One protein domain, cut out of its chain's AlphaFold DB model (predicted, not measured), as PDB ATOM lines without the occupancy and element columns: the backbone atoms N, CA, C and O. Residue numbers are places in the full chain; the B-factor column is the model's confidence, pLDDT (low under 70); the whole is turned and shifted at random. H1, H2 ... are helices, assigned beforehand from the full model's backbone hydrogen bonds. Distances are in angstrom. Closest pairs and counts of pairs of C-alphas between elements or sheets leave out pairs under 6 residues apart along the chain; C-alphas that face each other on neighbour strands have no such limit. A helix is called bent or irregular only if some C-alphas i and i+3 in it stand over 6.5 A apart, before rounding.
ATOM      1  N   ALA A 121      18.352 -47.380  -7.741       74.50
ATOM      2  CA  ALA A 121      17.753 -48.307  -6.781       74.50
ATOM      3  C   ALA A 121      17.012 -47.590  -5.637       74.50
ATOM      4  O   ALA A 121      15.932 -48.023  -5.225       74.50
ATOM      5  N   TYR A 122      17.559 -46.476  -5.140       80.62
ATOM      6  CA  TYR A 122      16.904 -45.663  -4.118       80.62
ATOM      7  C   TYR A 122      15.649 -44.996  -4.682       80.62
ATOM      8  O   TYR A 122      14.578 -45.099  -4.083       80.62
ATOM      9  N   ARG A 123      15.749 -44.396  -5.876       77.69
ATOM     10  CA  ARG A 123      14.613 -43.758  -6.559       77.69
ATOM     11  C   ARG A 123      13.457 -44.741  -6.787       77.69
ATOM     12  O   ARG A 123      12.329 -44.437  -6.400       77.69
ATOM     13  N   ARG A 124      13.735 -45.966  -7.262       76.44
ATOM     14  CA  ARG A 124      12.726 -47.045  -7.396       76.44
ATOM     15  C   ARG A 124      12.015 -47.354  -6.082       76.44
ATOM     16  O   ARG A 124      10.794 -47.491  -6.052       76.44
ATOM     17  N   LYS A 125      12.764 -47.450  -4.978       80.06
ATOM     18  CA  LYS A 125      12.197 -47.722  -3.649       80.06
ATOM     19  C   LYS A 125      11.274 -46.595  -3.185       80.06
ATOM     20  O   LYS A 125      10.235 -46.872  -2.582       80.06
ATOM     21  N   ILE A 126      11.635 -45.339  -3.441       83.44
ATOM     22  CA  ILE A 126      10.801 -44.186  -3.087       83.44
ATOM     23  C   ILE A 126       9.486 -44.218  -3.864       83.44
ATOM     24  O   ILE A 126       8.425 -44.150  -3.239       83.44
ATOM     25  N   PHE A 127       9.536 -44.410  -5.184       80.94
ATOM     26  CA  PHE A 127       8.327 -44.486  -6.004       80.94
ATOM     27  C   PHE A 127       7.449 -45.673  -5.651       80.94
ATOM     28  O   PHE A 127       6.258 -45.487  -5.443       80.94
ATOM     29  N   PHE A 128       8.020 -46.864  -5.465       82.31
ATOM     30  CA  PHE A 128       7.247 -48.033  -5.052       82.31
ATOM     31  C   PHE A 128       6.464 -47.776  -3.755       82.31
ATOM     32  O   PHE A 128       5.271 -48.066  -3.666       82.31
ATOM     33  N   ASN A 129       7.116 -47.181  -2.749       86.44
ATOM     34  CA  ASN A 129       6.449 -46.833  -1.496       86.44
ATOM     35  C   ASN A 129       5.405 -45.728  -1.686       86.44
ATOM     36  O   ASN A 129       4.354 -45.768  -1.050       86.44
ATOM     37  N   TYR A 130       5.677 -44.743  -2.540       88.44
ATOM     38  CA  TYR A 130       4.724 -43.689  -2.861       88.44
ATOM     39  C   TYR A 130       3.480 -44.243  -3.571       88.44
ATOM     40  O   TYR A 130       2.377 -44.064  -3.063       88.44
ATOM     41  N   GLU A 131       3.650 -44.992  -4.660       88.69
ATOM     42  CA  GLU A 131       2.571 -45.647  -5.402       88.69
ATOM     43  C   GLU A 131       1.773 -46.604  -4.513       88.69
ATOM     44  O   GLU A 131       0.547 -46.650  -4.557       88.69
ATOM     45  N   LYS A 132       2.444 -47.353  -3.634       88.50
ATOM     46  CA  LYS A 132       1.747 -48.188  -2.656       88.50
ATOM     47  C   LYS A 132       0.838 -47.352  -1.753       88.50
ATOM     48  O   LYS A 132      -0.279 -47.769  -1.464       88.50
ATOM     49  N   ARG A 133       1.296 -46.181  -1.298       92.25
ATOM     50  CA  ARG A 133       0.472 -45.283  -0.474       92.25
ATOM     51  C   ARG A 133      -0.684 -44.689  -1.267       92.25
ATOM     52  O   ARG A 133      -1.767 -44.627  -0.699       92.25
ATOM     53  N   ILE A 134      -0.476 -44.297  -2.526       91.62
ATOM     54  CA  ILE A 134      -1.544 -43.707  -3.343       91.62
ATOM     55  C   ILE A 134      -2.672 -44.723  -3.565       91.62
ATOM     56  O   ILE A 134      -3.816 -44.430  -3.246       91.62
ATOM     57  N   ARG A 135      -2.347 -45.970  -3.936       91.44
ATOM     58  CA  ARG A 135      -3.346 -47.038  -4.130       91.44
ATOM     59  C   ARG A 135      -4.154 -47.350  -2.865       91.44
ATOM     60  O   ARG A 135      -5.324 -47.689  -2.955       91.44
ATOM     61  N   LEU A 136      -3.523 -47.283  -1.690       90.88
ATOM     62  CA  LEU A 136      -4.141 -47.697  -0.422       90.88
ATOM     63  C   LEU A 136      -4.873 -46.575   0.320       90.88
ATOM     64  O   LEU A 136      -5.650 -46.865   1.226       90.88
ATOM     65  N   ARG A 137      -4.533 -45.312   0.055       93.81
ATOM     66  CA  ARG A 137      -4.957 -44.180   0.899       93.81
ATOM     67  C   ARG A 137      -5.548 -43.016   0.126       93.81
ATOM     68  O   ARG A 137      -6.044 -42.089   0.758       93.81
ATOM     69  N   SER A 138      -5.451 -43.021  -1.195       95.19
ATOM     70  CA  SER A 138      -6.028 -41.974  -2.025       95.19
ATOM     71  C   SER A 138      -7.366 -42.429  -2.602       95.19
ATOM     72  O   SER A 138      -7.576 -43.630  -2.777       95.19
ATOM     73  N   PRO A 139      -8.272 -41.481  -2.888       96.12
ATOM     74  CA  PRO A 139      -9.502 -41.794  -3.598       96.12
ATOM     75  C   PRO A 139      -9.172 -42.303  -5.014       96.12
ATOM     76  O   PRO A 139      -8.109 -41.964  -5.553       96.12
ATOM     77  N   PRO A 140     -10.033 -43.137  -5.617       94.62
ATOM     78  CA  PRO A 140      -9.724 -43.801  -6.877       94.62
ATOM     79  C   PRO A 140      -9.562 -42.820  -8.048       94.62
ATOM     80  O   PRO A 140      -8.768 -43.087  -8.941       94.62
ATOM     81  N   GLU A 141     -10.199 -41.649  -8.009       95.06
ATOM     82  CA  GLU A 141      -9.961 -40.534  -8.937       95.06
ATOM     83  C   GLU A 141      -8.486 -40.135  -8.922       95.06
ATOM     84  O   GLU A 141      -7.847 -39.999  -9.963       95.06
ATOM     85  N   LYS A 142      -7.902 -40.018  -7.724       95.00
ATOM     86  CA  LYS A 142      -6.509 -39.598  -7.587       95.00
ATOM     87  C   LYS A 142      -5.531 -40.672  -8.044       95.00
ATOM     88  O   LYS A 142      -4.468 -40.359  -8.576       95.00
ATOM     89  N   VAL A 143      -5.882 -41.933  -7.810       93.31
ATOM     90  CA  VAL A 143      -5.141 -43.077  -8.345       93.31
ATOM     91  C   VAL A 143      -5.204 -43.044  -9.870       93.31
ATOM     92  O   VAL A 143      -4.164 -43.168 -10.514       93.31
ATOM     93  N   PHE A 144      -6.385 -42.793 -10.436       93.56
ATOM     94  CA  PHE A 144      -6.579 -42.716 -11.874       93.56
ATOM     95  C   PHE A 144      -5.712 -41.624 -12.513       93.56
ATOM     96  O   PHE A 144      -4.880 -41.916 -13.368       93.56
ATOM     97  N   GLU A 145      -5.816 -40.391 -12.013       92.44
ATOM     98  CA  GLU A 145      -5.007 -39.252 -12.467       92.44
ATOM     99  C   GLU A 145      -3.502 -39.518 -12.414       92.44
ATOM    100  O   GLU A 145      -2.753 -39.065 -13.272       92.44
ATOM    101  N   TYR A 146      -3.040 -40.205 -11.368       90.56
ATOM    102  CA  TYR A 146      -1.617 -40.457 -11.177       90.56
ATOM    103  C   TYR A 146      -1.063 -41.475 -12.176       90.56
ATOM    104  O   TYR A 146       0.099 -41.387 -12.578       90.56
ATOM    105  N   PHE A 147      -1.865 -42.483 -12.518       88.19
ATOM    106  CA  PHE A 147      -1.418 -43.592 -13.348       88.19
ATOM    107  C   PHE A 147      -1.694 -43.382 -14.839       88.19
ATOM    108  O   PHE A 147      -0.931 -43.926 -15.632       88.19
ATOM    109  N   ALA A 148      -2.698 -42.581 -15.209       89.75
ATOM    110  CA  ALA A 148      -3.050 -42.265 -16.592       89.75
ATOM    111  C   ALA A 148      -1.872 -41.660 -17.382       89.75
ATOM    112  O   ALA A 148      -1.282 -40.659 -16.971       89.75
ATOM    113  N   SER A 149      -1.536 -42.264 -18.526       86.06
ATOM    114  CA  SER A 149      -0.468 -41.789 -19.421       86.06
ATOM    115  C   SER A 149      -0.966 -41.136 -20.712       86.06
ATOM    116  O   SER A 149      -0.161 -40.560 -21.448       86.06
ATOM    117  N   SER A 150      -2.267 -41.211 -20.996       87.94
ATOM    118  CA  SER A 150      -2.877 -40.655 -22.205       87.94
ATOM    119  C   SER A 150      -3.909 -39.581 -21.883       87.94
ATOM    120  O   SER A 150      -4.492 -39.552 -20.800       87.94
ATOM    121  N   SER A 151      -4.133 -38.690 -22.844       90.75
ATOM    122  CA  SER A 151      -5.169 -37.668 -22.772       90.75
ATOM    123  C   SER A 151      -5.809 -37.467 -24.140       90.75
ATOM    124  O   SER A 151      -5.093 -37.401 -25.144       90.75
ATOM    125  N   THR A 152      -7.126 -37.323 -24.176       91.56
ATOM    126  CA  THR A 152      -7.888 -36.937 -25.374       91.56
ATOM    127  C   THR A 152      -7.522 -35.491 -25.766       91.56
ATOM    128  O   THR A 152      -7.101 -34.722 -24.892       91.56
ATOM    129  N   PRO A 153      -7.639 -35.069 -27.040       91.62
ATOM    130  CA  PRO A 153      -7.453 -33.668 -27.449       91.62
ATOM    131  C   PRO A 153      -8.252 -32.643 -26.625       91.62
ATOM    132  O   PRO A 153      -7.814 -31.505 -26.476       91.62
ATOM    133  N   GLU A 154      -9.380 -33.044 -26.046       91.62
ATOM    134  CA  GLU A 154     -10.236 -32.235 -25.174       91.62
ATOM    135  C   GLU A 154      -9.688 -32.101 -23.738       91.62
ATOM    136  O   GLU A 154     -10.198 -31.304 -22.952       91.62
ATOM    137  N   GLY A 155      -8.635 -32.848 -23.393       89.56
ATOM    138  CA  GLY A 155      -7.973 -32.819 -22.088       89.56
ATOM    139  C   GLY A 155      -8.483 -33.850 -21.078       89.56
ATOM    140  O   GLY A 155      -8.063 -33.820 -19.921       89.56
ATOM    141  N   GLU A 156      -9.360 -34.769 -21.484       92.69
ATOM    142  CA  GLU A 156      -9.798 -35.871 -20.622       92.69
ATOM    143  C   GLU A 156      -8.672 -36.895 -20.443       92.69
ATOM    144  O   GLU A 156      -8.024 -37.299 -21.408       92.69
ATOM    145  N   LEU A 157      -8.412 -37.302 -19.198       92.12
ATOM    146  CA  LEU A 157      -7.382 -38.292 -18.892       92.12
ATOM    147  C   LEU A 157      -7.890 -39.701 -19.188       92.12
ATOM    148  O   LEU A 157      -8.983 -40.083 -18.773       92.12
ATOM    149  N   LEU A 158      -7.042 -40.480 -19.847       92.44
ATOM    150  CA  LEU A 158      -7.291 -41.865 -20.207       92.44
ATOM    151  C   LEU A 158      -6.118 -42.728 -19.748       92.44
ATOM    152  O   LEU A 158      -4.952 -42.318 -19.791       92.44
ATOM    153  N   MET A 159      -6.420 -43.950 -19.333       89.69
ATOM    154  CA  MET A 159      -5.409 -44.962 -19.060       89.69
ATOM    155  C   MET A 159      -5.163 -45.815 -20.289       89.69
ATOM    156  O   MET A 159      -6.097 -46.172 -20.998       89.69
ATOM    157  N   ARG A 160      -3.914 -46.222 -20.490       86.56
ATOM    158  CA  ARG A 160      -3.635 -47.383 -21.330       86.56
ATOM    159  C   ARG A 160      -3.775 -48.671 -20.511       86.56
ATOM    160  O   ARG A 160      -3.684 -48.616 -19.278       86.56
ATOM    161  N   PRO A 161      -3.931 -49.843 -21.143       84.25
ATOM    162  CA  PRO A 161      -3.978 -51.113 -20.421       84.25
ATOM    163  C   PRO A 161      -2.773 -51.345 -19.494       84.25
ATOM    164  O   PRO A 161      -2.914 -51.900 -18.401       84.25
ATOM    165  N   GLU A 162      -1.587 -50.859 -19.870       80.38
ATOM    166  CA  GLU A 162      -0.377 -50.942 -19.046       80.38
ATOM    167  C   GLU A 162      -0.486 -50.093 -17.769       80.38
ATOM    168  O   GLU A 162      -0.025 -50.503 -16.696       80.38
ATOM    169  N   ASP A 163      -1.127 -48.925 -17.866       85.50
ATOM    170  CA  ASP A 163      -1.381 -48.041 -16.729       85.50
ATOM    171  C   ASP A 163      -2.389 -48.660 -15.768       85.50
ATOM    172  O   ASP A 163      -2.147 -48.643 -14.559       85.50
ATOM    173  N   LEU A 164      -3.467 -49.265 -16.288       86.94
ATOM    174  CA  LEU A 164      -4.443 -49.991 -15.473       86.94
ATOM    175  C   LEU A 164      -3.748 -51.096 -14.672       86.94
ATOM    176  O   LEU A 164      -3.933 -51.204 -13.457       86.94
ATOM    177  N   MET A 165      -2.890 -51.881 -15.322       82.06
ATOM    178  CA  MET A 165      -2.146 -52.947 -14.654       82.06
ATOM    179  C   MET A 165      -1.234 -52.421 -13.554       82.06
ATOM    180  O   MET A 165      -1.173 -52.991 -12.463       82.06
ATOM    181  N   ARG A 166      -0.555 -51.301 -13.801       83.12
ATOM    182  CA  ARG A 166       0.267 -50.628 -12.792       83.12
ATOM    183  C   ARG A 166      -0.584 -49.993 -11.681       83.12
ATOM    184  O   ARG A 166      -0.104 -49.930 -10.546       83.12
ATOM    185  N   ALA A 167      -1.809 -49.559 -11.949       87.38
ATOM    186  CA  ALA A 167      -2.715 -49.003 -10.949       87.38
ATOM    187  C   ALA A 167      -3.286 -50.084 -10.017       87.38
ATOM    188  O   ALA A 167      -3.315 -49.882  -8.804       87.38
ATOM    189  N   VAL A 168      -3.685 -51.235 -10.568       85.88
ATOM    190  CA  VAL A 168      -4.410 -52.294  -9.847       85.88
ATOM    191  C   VAL A 168      -3.476 -53.328  -9.226       85.88
ATOM    192  O   VAL A 168      -3.644 -53.692  -8.062       85.88
ATOM    193  N   VAL A 169      -2.477 -53.808  -9.972       77.38
ATOM    194  CA  VAL A 169      -1.599 -54.882  -9.503       77.38
ATOM    195  C   VAL A 169      -0.408 -54.273  -8.765       77.38
ATOM    196  O   VAL A 169       0.415 -53.581  -9.376       77.38
ATOM    197  N   PRO A 170      -0.244 -54.529  -7.453       68.06
ATOM    198  CA  PRO A 170       0.970 -54.157  -6.747       68.06
ATOM    199  C   PRO A 170       2.104 -55.082  -7.202       68.06
ATOM    200  O   PRO A 170       2.398 -56.096  -6.575       68.06
ATOM    201  N   VAL A 171       2.744 -54.742  -8.320       62.25
ATOM    202  CA  VAL A 171       3.923 -55.466  -8.797       62.25
ATOM    203  C   VAL A 171       5.066 -55.189  -7.825       62.25
ATOM    204  O   VAL A 171       5.335 -54.025  -7.517       62.25
ATOM    205  N   PHE A 172       5.721 -56.236  -7.318       49.88
ATOM    206  CA  PHE A 172       6.955 -56.101  -6.537       49.88
ATOM    207  C   PHE A 172       7.944 -55.172  -7.261       49.88
ATOM    208  O   PHE A 172       7.925 -55.120  -8.496       49.88
ATOM    209  N   PRO A 173       8.802 -54.426  -6.533       53.09
ATOM    210  CA  PRO A 173       9.847 -53.648  -7.188       53.09
ATOM    211  C   PRO A 173      10.612 -54.591  -8.125       53.09
ATOM    212  O   PRO A 173      10.977 -55.679  -7.677       53.09
ATOM    213  N   PRO A 174      10.793 -54.240  -9.409       53.22
ATOM    214  CA  PRO A 174      11.365 -55.167 -10.367       53.22
ATOM    215  C   PRO A 174      12.793 -55.472  -9.931       53.22
ATOM    216  O   PRO A 174      13.675 -54.615  -9.986       53.22
ATOM    217  N   SER A 175      12.995 -56.688  -9.431       47.28
ATOM    218  CA  SER A 175      14.281 -57.146  -8.913       47.28
ATOM    219  C   SER A 175      15.327 -57.254 -10.024       47.28
ATOM    220  O   SER A 175      16.516 -57.214  -9.731       47.28
ATOM    221  N   GLU A 176      14.891 -57.362 -11.287       47.62
ATOM    222  CA  GLU A 176      15.758 -57.764 -12.403       47.62
ATOM    223  C   GLU A 176      15.711 -56.851 -13.639       47.62
ATOM    224  O   GLU A 176      16.498 -57.043 -14.565       47.62
ATOM    225  N   SER A 177      14.852 -55.823 -13.688       51.44
ATOM    226  CA  SER A 177      14.869 -54.884 -14.819       51.44
ATOM    227  C   SER A 177      15.838 -53.729 -14.563       51.44
ATOM    228  O   SER A 177      15.689 -52.966 -13.610       51.44
ATOM    229  N   HIS A 178      16.800 -53.542 -15.470       55.03
ATOM    230  CA  HIS A 178      17.607 -52.314 -15.556       55.03
ATOM    231  C   HIS A 178      16.749 -51.081 -15.894       55.03
ATOM    232  O   HIS A 178      17.186 -49.946 -15.722       55.03
ATOM    233  N   LEU A 179      15.510 -51.304 -16.342       55.53
ATOM    234  CA  LEU A 179      14.494 -50.276 -16.493       55.53
ATOM    235  C   LEU A 179      14.032 -49.821 -15.108       55.53
ATOM    236  O   LEU A 179      13.435 -50.581 -14.338       55.53
ATOM    237  N   VAL A 180      14.345 -48.570 -14.782       55.97
ATOM    238  CA  VAL A 180      13.800 -47.880 -13.616       55.97
ATOM    239  C   VAL A 180      12.298 -47.736 -13.853       55.97
ATOM    240  O   VAL A 180      11.876 -47.186 -14.867       55.97
ATOM    241  N   ARG A 181      11.479 -48.275 -12.938       56.91
ATOM    242  CA  ARG A 181      10.053 -47.944 -12.870       56.91
ATOM    243  C   ARG A 181       9.978 -46.484 -12.436       56.91
ATOM    244  O   ARG A 181       9.998 -46.191 -11.241       56.91
ATOM    245  N   ASP A 182      10.055 -45.609 -13.424       57.81
ATOM    246  CA  ASP A 182       9.987 -44.170 -13.251       57.81
ATOM    247  C   ASP A 182       8.600 -43.842 -12.685       57.81
ATOM    248  O   ASP A 182       7.588 -44.408 -13.094       57.81
ATOM    249  N   GLY A 183       8.544 -43.023 -11.644       58.31
ATOM    250  CA  GLY A 183       7.260 -42.490 -11.204       58.31
ATOM    251  C   GLY A 183       6.901 -41.279 -12.052       58.31
ATOM    252  O   GLY A 183       7.703 -40.788 -12.844       58.31
ATOM    253  N   TYR A 184       5.701 -40.742 -11.860       53.72
ATOM    254  CA  TYR A 184       5.337 -39.488 -12.513       53.72
ATOM    255  C   TYR A 184       5.895 -38.291 -11.720       53.72
ATOM    256  O   TYR A 184       5.257 -37.792 -10.791       53.72
ATOM    257  N   LEU A 185       7.112 -37.845 -12.049       53.03
ATOM    258  CA  LEU A 185       7.596 -36.495 -11.734       53.03
ATOM    259  C   LEU A 185       7.673 -35.679 -13.029       53.03
ATOM    260  O   LEU A 185       7.989 -36.200 -14.097       53.03
ATOM    261  N   ARG A 186       7.389 -34.375 -12.943       43.47
ATOM    262  CA  ARG A 186       7.431 -33.461 -14.093       43.47
ATOM    263  C   ARG A 186       8.850 -33.461 -14.691       43.47
ATOM    264  O   ARG A 186       9.771 -32.961 -14.055       43.47
ATOM    265  N   GLY A 187       9.014 -34.025 -15.893       43.25
ATOM    266  CA  GLY A 187      10.305 -34.161 -16.591       43.25
ATOM    267  C   GLY A 187      10.900 -35.578 -16.630       43.25
ATOM    268  O   GLY A 187      11.968 -35.764 -17.213       43.25
ATOM    269  N   GLU A 188      10.230 -36.569 -16.038       50.81
ATOM    270  CA  GLU A 188      10.608 -37.990 -16.074       50.81
ATOM    271  C   GLU A 188       9.989 -38.710 -17.295       50.81
ATOM    272  O   GLU A 188       9.015 -38.222 -17.874       50.81
ATOM    273  N   ARG A 189      10.560 -39.843 -17.743       48.56
ATOM    274  CA  ARG A 189       9.987 -40.617 -18.865       48.56
ATOM    275  C   ARG A 189       8.599 -41.128 -18.466       48.56
ATOM    276  O   ARG A 189       8.437 -41.613 -17.352       48.56
ATOM    277  N   ASN A 190       7.625 -41.070 -19.380       54.25
ATOM    278  CA  ASN A 190       6.304 -41.664 -19.153       54.25
ATOM    279  C   ASN A 190       6.465 -43.157 -18.819       54.25
ATOM    280  O   ASN A 190       6.983 -43.903 -19.659       54.25
ATOM    281  N   PRO A 191       6.035 -43.615 -17.631       55.59
ATOM    282  CA  PRO A 191       6.237 -44.992 -17.204       55.59
ATOM    283  C   PRO A 191       5.180 -45.924 -17.801       55.59
ATOM    284  O   PRO A 191       4.439 -46.583 -17.084       55.59
ATOM    285  N   GLY A 192       5.094 -45.958 -19.129       51.16
ATOM    286  CA  GLY A 192       4.094 -46.726 -19.878       51.16
ATOM    287  C   GLY A 192       4.642 -47.950 -20.613       51.16
ATOM    288  O   GLY A 192       3.860 -48.726 -21.143       51.16
ATOM    289  N   ASP A 193       5.961 -48.158 -20.656       52.06
ATOM    290  CA  ASP A 193       6.558 -49.214 -21.486       52.06
ATOM    291  C   ASP A 193       6.618 -50.555 -20.726       52.06
ATOM    292  O   ASP A 193       7.684 -51.121 -20.470       52.06
ATOM    293  N   LEU A 194       5.458 -51.073 -20.306       53.47
ATOM    294  CA  LEU A 194       5.368 -52.498 -19.998       53.47
ATOM    295  C   LEU A 194       5.440 -53.231 -21.339       53.47
ATOM    296  O   LEU A 194       4.503 -53.204 -22.126       53.47
ATOM    297  N   ARG A 195       6.572 -53.889 -21.614       51.38
ATOM    298  CA  ARG A 195       6.735 -54.807 -22.755       51.38
ATOM    299  C   ARG A 195       5.926 -56.085 -22.520       51.38
ATOM    300  O   ARG A 195       6.480 -57.171 -22.387       51.38
ATOM    301  N   CYS A 196       4.612 -55.952 -22.438       51.72
ATOM    302  CA  CYS A 196       3.681 -57.061 -22.470       51.72
ATOM    303  C   CYS A 196       3.068 -57.075 -23.868       51.72
ATOM    304  O   CYS A 196       2.587 -56.054 -24.348       51.72
ATOM    305  N   SER A 197       3.124 -58.215 -24.555       53.66
ATOM    306  CA  SER A 197       2.335 -58.393 -25.775       53.66
ATOM    307  C   SER A 197       0.862 -58.111 -25.446       53.66
ATOM    308  O   SER A 197       0.414 -58.614 -24.407       53.66
ATOM    309  N   PRO A 198       0.117 -57.361 -26.282       58.53
ATOM    310  CA  PRO A 198      -1.317 -57.166 -26.092       58.53
ATOM    311  C   PRO A 198      -1.967 -58.539 -25.923       58.53
ATOM    312  O   PRO A 198      -1.927 -59.368 -26.829       58.53
ATOM    313  N   SER A 199      -2.451 -58.829 -24.720       64.44
ATOM    314  CA  SER A 199      -3.138 -60.083 -24.426       64.44
ATOM    315  C   SER A 199      -4.636 -59.836 -24.501       64.44
ATOM    316  O   SER A 199      -5.095 -58.761 -24.112       64.44
ATOM    317  N   GLU A 200      -5.402 -60.826 -24.957       66.19
ATOM    318  CA  GLU A 200      -6.864 -60.714 -25.053       66.19
ATOM    319  C   GLU A 200      -7.521 -60.373 -23.709       66.19
ATOM    320  O   GLU A 200      -8.544 -59.696 -23.667       66.19
ATOM    321  N   PHE A 201      -6.887 -60.760 -22.598       67.50
ATOM    322  CA  PHE A 201      -7.335 -60.411 -21.254       67.50
ATOM    323  C   PHE A 201      -7.377 -58.896 -21.017       67.50
ATOM    324  O   PHE A 201      -8.243 -58.420 -20.293       67.50
ATOM    325  N   PHE A 202      -6.481 -58.126 -21.643       65.50
ATOM    326  CA  PHE A 202      -6.460 -56.671 -21.491       65.50
ATOM    327  C   PHE A 202      -7.545 -55.968 -22.302       65.50
ATOM    328  O   PHE A 202      -8.026 -54.926 -21.869       65.50
ATOM    329  N   MET A 203      -7.975 -56.564 -23.420       67.75
ATOM    330  CA  MET A 203      -9.125 -56.069 -24.186       67.75
ATOM    331  C   MET A 203     -10.430 -56.222 -23.401       67.75
ATOM    332  O   MET A 203     -11.367 -55.469 -23.611       67.75
ATOM    333  N   LEU A 204     -10.491 -57.151 -22.440       72.44
ATOM    334  CA  LEU A 204     -11.661 -57.307 -21.574       72.44
ATOM    335  C   LEU A 204     -11.924 -56.071 -20.696       72.44
ATOM    336  O   LEU A 204     -13.033 -55.910 -20.186       72.44
ATOM    337  N   PHE A 205     -10.901 -55.232 -20.499       76.06
ATOM    338  CA  PHE A 205     -10.994 -54.008 -19.708       76.06
ATOM    339  C   PHE A 205     -11.419 -52.777 -20.509       76.06
ATOM    340  O   PHE A 205     -11.676 -51.724 -19.940       76.06
ATOM    341  N   ASP A 206     -11.475 -52.902 -21.821       85.12
ATOM    342  CA  ASP A 206     -11.830 -51.840 -22.742       85.12
ATOM    343  C   ASP A 206     -13.201 -52.205 -23.322       85.12
ATOM    344  O   ASP A 206     -13.333 -53.031 -24.227       85.12
ATOM    345  N   VAL A 207     -14.265 -51.687 -22.701       84.44
ATOM    346  CA  VAL A 207     -15.634 -52.145 -22.982       84.44
ATOM    347  C   VAL A 207     -16.100 -51.621 -24.340       84.44
ATOM    348  O   VAL A 207     -16.886 -52.278 -25.029       84.44
ATOM    349  N   ASN A 208     -15.613 -50.446 -24.736       87.12
ATOM    350  CA  ASN A 208     -15.903 -49.812 -26.018       87.12
ATOM    351  C   ASN A 208     -14.886 -50.155 -27.127       87.12
ATOM    352  O   ASN A 208     -15.157 -49.836 -28.284       87.12
ATOM    353  N   ASN A 209     -13.816 -50.893 -26.820       85.19
ATOM    354  CA  ASN A 209     -12.754 -51.327 -27.736       85.19
ATOM    355  C   ASN A 209     -12.003 -50.158 -28.413       85.19
ATOM    356  O   ASN A 209     -11.685 -50.234 -29.604       85.19
ATOM    357  N   ASP A 210     -11.747 -49.064 -27.686       87.75
ATOM    358  CA  ASP A 210     -11.035 -47.878 -28.196       87.75
ATOM    359  C   ASP A 210      -9.518 -47.854 -27.891       87.75
ATOM    360  O   ASP A 210      -8.796 -46.914 -28.252       87.75
ATOM    361  N   GLY A 211      -9.013 -48.915 -27.263       86.25
ATOM    362  CA  GLY A 211      -7.628 -49.105 -26.843       86.25
ATOM    363  C   GLY A 211      -7.243 -48.337 -25.579       86.25
ATOM    364  O   GLY A 211      -6.075 -48.379 -25.175       86.25
ATOM    365  N   HIS A 212      -8.186 -47.630 -24.964       90.19
ATOM    366  CA  HIS A 212      -7.995 -46.829 -23.769       90.19
ATOM    367  C   HIS A 212      -9.001 -47.238 -22.694       90.19
ATOM    368  O   HIS A 212      -9.916 -48.021 -22.900       90.19
ATOM    369  N   ILE A 213      -8.760 -46.762 -21.480       91.88
ATOM    370  CA  ILE A 213      -9.590 -47.064 -20.323       91.88
ATOM    371  C   ILE A 213      -9.995 -45.733 -19.711       91.88
ATOM    372  O   ILE A 213      -9.170 -44.981 -19.175       91.88
ATOM    373  N   SER A 214     -11.286 -45.445 -19.801       94.25
ATOM    374  CA  SER A 214     -11.902 -44.286 -19.172       94.25
ATOM    375  C   SER A 214     -11.973 -44.448 -17.651       94.25
ATOM    376  O   SER A 214     -11.885 -45.548 -17.098       94.25
ATOM    377  N   PHE A 215     -12.207 -43.349 -16.931       94.88
ATOM    378  CA  PHE A 215     -12.401 -43.416 -15.478       94.88
ATOM    379  C   PHE A 215     -13.588 -44.313 -15.078       94.88
ATOM    380  O   PHE A 215     -13.531 -45.019 -14.070       94.88
ATOM    381  N   LYS A 216     -14.661 -44.320 -15.882       94.19
ATOM    382  CA  LYS A 216     -15.853 -45.146 -15.631       94.19
ATOM    383  C   LYS A 216     -15.519 -46.633 -15.710       94.19
ATOM    384  O   LYS A 216     -15.907 -47.397 -14.830       94.19
ATOM    385  N   GLU A 217     -14.769 -47.016 -16.735       93.12
ATOM    386  CA  GLU A 217     -14.269 -48.376 -16.915       93.12
ATOM    387  C   GLU A 217     -13.320 -48.761 -15.782       93.12
ATOM    388  O   GLU A 217     -13.528 -49.778 -15.127       93.12
ATOM    389  N   TYR A 218     -12.361 -47.898 -15.444       93.56
ATOM    390  CA  TYR A 218     -11.453 -48.115 -14.318       93.56
ATOM    391  C   TYR A 218     -12.192 -48.433 -13.004       93.56
ATOM    392  O   TYR A 218     -11.896 -49.439 -12.352       93.56
ATOM    393  N   ILE A 219     -13.178 -47.617 -12.616       93.50
ATOM    394  CA  ILE A 219     -13.970 -47.849 -11.397       93.50
ATOM    395  C   ILE A 219     -14.768 -49.145 -11.477       93.50
ATOM    396  O   ILE A 219     -14.838 -49.888 -10.494       93.50
ATOM    397  N   PHE A 220     -15.348 -49.444 -12.636       90.44
ATOM    398  CA  PHE A 220     -16.053 -50.699 -12.848       90.44
ATOM    399  C   PHE A 220     -15.137 -51.909 -12.588       90.44
ATOM    400  O   PHE A 220     -15.512 -52.816 -11.848       90.44
ATOM    401  N   PHE A 221     -13.891 -51.893 -13.066       87.31
ATOM    402  CA  PHE A 221     -12.959 -52.991 -12.792       87.31
ATOM    403  C   PHE A 221     -12.502 -53.055 -11.341       87.31
ATOM    404  O   PHE A 221     -12.494 -54.134 -10.753       87.31
ATOM    405  N   VAL A 222     -12.161 -51.923 -10.726       89.19
ATOM    406  CA  VAL A 222     -11.747 -51.904  -9.313       89.19
ATOM    407  C   VAL A 222     -12.861 -52.427  -8.402       89.19
ATOM    408  O   VAL A 222     -12.592 -53.160  -7.445       89.19
ATOM    409  N   THR A 223     -14.116 -52.100  -8.708       89.50
ATOM    410  CA  THR A 223     -15.272 -52.595  -7.950       89.50
ATOM    411  C   THR A 223     -15.507 -54.085  -8.174       89.50
ATOM    412  O   THR A 223     -15.664 -54.805  -7.190       89.50
ATOM    413  N   LEU A 224     -15.430 -54.581  -9.415       84.94
ATOM    414  CA  LEU A 224     -15.517 -56.016  -9.705       84.94
ATOM    415  C   LEU A 224     -14.443 -56.829  -8.973       84.94
ATOM    416  O   LEU A 224     -14.752 -57.852  -8.372       84.94
ATOM    417  N   LEU A 225     -13.196 -56.353  -8.963       83.56
ATOM    418  CA  LEU A 225     -12.085 -57.027  -8.279       83.56
ATOM    419  C   LEU A 225     -12.218 -57.019  -6.750       83.56
ATOM    420  O   LEU A 225     -11.571 -57.813  -6.069       83.56
ATOM    421  N   SER A 226     -13.043 -56.123  -6.204       84.06
ATOM    422  CA  SER A 226     -13.306 -56.036  -4.764       84.06
ATOM    423  C   SER A 226     -14.382 -57.021  -4.296       84.06
ATOM    424  O   SER A 226     -14.507 -57.262  -3.094       84.06
ATOM    425  N   ILE A 227     -15.162 -57.594  -5.218       85.31
ATOM    426  CA  ILE A 227     -16.190 -58.586  -4.901       85.31
ATOM    427  C   ILE A 227     -15.522 -59.970  -4.881       85.31
ATOM    428  O   ILE A 227     -14.926 -60.378  -5.874       85.31
ATOM    429  N   PRO A 228     -15.594 -60.727  -3.772       83.12
ATOM    430  CA  PRO A 228     -15.082 -62.091  -3.753       83.12
ATOM    431  C   PRO A 228     -15.955 -63.000  -4.626       83.12
ATOM    432  O   PRO A 228     -17.179 -62.861  -4.640       83.12
ATOM    433  N   GLU A 229     -15.334 -63.978  -5.292       80.19
ATOM    434  CA  GLU A 229     -15.998 -64.916  -6.216       80.19
ATOM    435  C   GLU A 229     -17.263 -65.553  -5.612       80.19
ATOM    436  O   GLU A 229     -18.327 -65.571  -6.230       80.19
ATOM    437  N   SER A 230     -17.185 -65.967  -4.343       80.25
ATOM    438  CA  SER A 230     -18.297 -66.578  -3.602       80.25
ATOM    439  C   SER A 230     -19.530 -65.680  -3.459       80.25
ATOM    440  O   SER A 230     -20.634 -66.180  -3.249       80.25
ATOM    441  N   SER A 231     -19.352 -64.361  -3.539       79.31
ATOM    442  CA  SER A 231     -20.422 -63.377  -3.358       79.31
ATOM    443  C   SER A 231     -21.023 -62.897  -4.675       79.31
ATOM    444  O   SER A 231     -22.060 -62.239  -4.640       79.31
ATOM    445  N   PHE A 232     -20.437 -63.241  -5.828       78.88
ATOM    446  CA  PHE A 232     -20.993 -62.842  -7.124       78.88
ATOM    447  C   PHE A 232     -22.364 -63.455  -7.358       78.88
ATOM    448  O   PHE A 232     -23.304 -62.730  -7.665       78.88
ATOM    449  N   TYR A 233     -22.503 -64.768  -7.158       77.81
ATOM    450  CA  TYR A 233     -23.779 -65.456  -7.359       77.81
ATOM    451  C   TYR A 233     -24.888 -64.884  -6.464       77.81
ATOM    452  O   TYR A 233     -26.012 -64.673  -6.911       77.81
ATOM    453  N   VAL A 234     -24.556 -64.574  -5.207       80.38
ATOM    454  CA  VAL A 234     -25.502 -63.981  -4.253       80.38
ATOM    455  C   VAL A 234     -25.881 -62.561  -4.668       80.38
ATOM    456  O   VAL A 234     -27.061 -62.229  -4.647       80.38
ATOM    457  N   ALA A 235     -24.913 -61.738  -5.080       74.44
ATOM    458  CA  ALA A 235     -25.183 -60.391  -5.568       74.44
ATOM    459  C   ALA A 235     -26.059 -60.421  -6.829       74.44
ATOM    460  O   ALA A 235     -27.063 -59.721  -6.875       74.44
ATOM    461  N   PHE A 236     -25.744 -61.278  -7.806       75.12
ATOM    462  CA  PHE A 236     -26.579 -61.466  -8.991       75.12
ATOM    463  C   PHE A 236     -28.002 -61.842  -8.602       75.12
ATOM    464  O   PHE A 236     -28.922 -61.158  -9.016       75.12
ATOM    465  N   LYS A 237     -28.182 -62.821  -7.715       74.94
ATOM    466  CA  LYS A 237     -29.509 -63.227  -7.248       74.94
ATOM    467  C   LYS A 237     -30.262 -62.135  -6.472       74.94
ATOM    468  O   LYS A 237     -31.481 -62.098  -6.500       74.94
ATOM    469  N   MET A 238     -29.563 -61.247  -5.766       74.31
ATOM    470  CA  MET A 238     -30.192 -60.115  -5.069       74.31
ATOM    471  C   MET A 238     -30.672 -59.010  -6.024       74.31
ATOM    472  O   MET A 238     -31.585 -58.270  -5.665       74.31
ATOM    473  N   PHE A 239     -30.055 -58.880  -7.202       72.50
ATOM    474  CA  PHE A 239     -30.393 -57.868  -8.214       72.50
ATOM    475  C   PHE A 239     -31.154 -58.432  -9.424       72.50
ATOM    476  O   PHE A 239     -31.639 -57.660 -10.248       72.50
ATOM    477  N   ASP A 240     -31.253 -59.754  -9.532       75.62
ATOM    478  CA  ASP A 240     -32.043 -60.479 -10.520       75.62
ATOM    479  C   ASP A 240     -33.514 -60.451 -10.096       75.62
ATOM    480  O   ASP A 240     -33.990 -61.274  -9.318       75.62
TER     481      ASP A 240
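What this domain is: This is residues 121 to 240 of the 249 residues of the protein "EF-hand domain-containing protein" of Prunus persica (UniProt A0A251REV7). Three short helices make a small middle, with H3 and H5 both packed on H2, while the long helix H1 reaches toward one end of the length and H6 lies at the other, touching no helix. A long unnamed stretch, residues 169 to 199, loops out toward the H1 end and returns to the short H4. The printed part has 120 residues, all helix in class, with six named helices, H1 to H6 in order, and no named strand. It is only just compact, close to loose, with a radius of gyration of the C-alphas of 15.8 A, and only just elongated, spanning 51 by 33 by 29 A.

How they stand to each other: H1, residues 121 to 137, and H2, residues 140 to 147, only just touch, only at the corner, with 3 pairs of C-alphas within 8 A, the closest Arg 135 and Val 143 at 6.1 A. H2 is the hub. It touches H3, residues 161 to 168, at a steep tilt of 51 degrees, opposite ways, closest at C-alphas 147 and 163, 5.6 A. H2 also touches H5, residues 215 to 226, with residues 215 to 219 of H5 alone, closest at C-alphas 144 and 215, 6.9 A. H4, residues 200 to 203, is close to H3 but not clearly touching, with C-alphas 161 and 202 closest at 6.2 A. H6, residues 229 to 239, is apart from H5. Every O i to N i+4 pair is within hydrogen-bond range in H1, H2, H3 and H5, and 5 of 7 are in H6; H4 is too short for such a pair.

Where its parts are: H1 runs 24.3 A from C-alpha 121 at (17.753, -48.307, -6.781). H5 is 16.6 A long, and H6 is 16.2 A, ending at C-alpha 239 at (-30.393, -57.868, -8.214). H6 is only just irregular: C-alphas 230 and 233 are 6.7 A apart.

The domain as a whole: The C-alphas farthest apart, Tyr 122 and Asp 240, are 51.5 A apart. The printed part has no cut. The links H2 to H3, H3 to H4 and H4 to H5 are long. Residues 170 to 203 have pLDDT under 70.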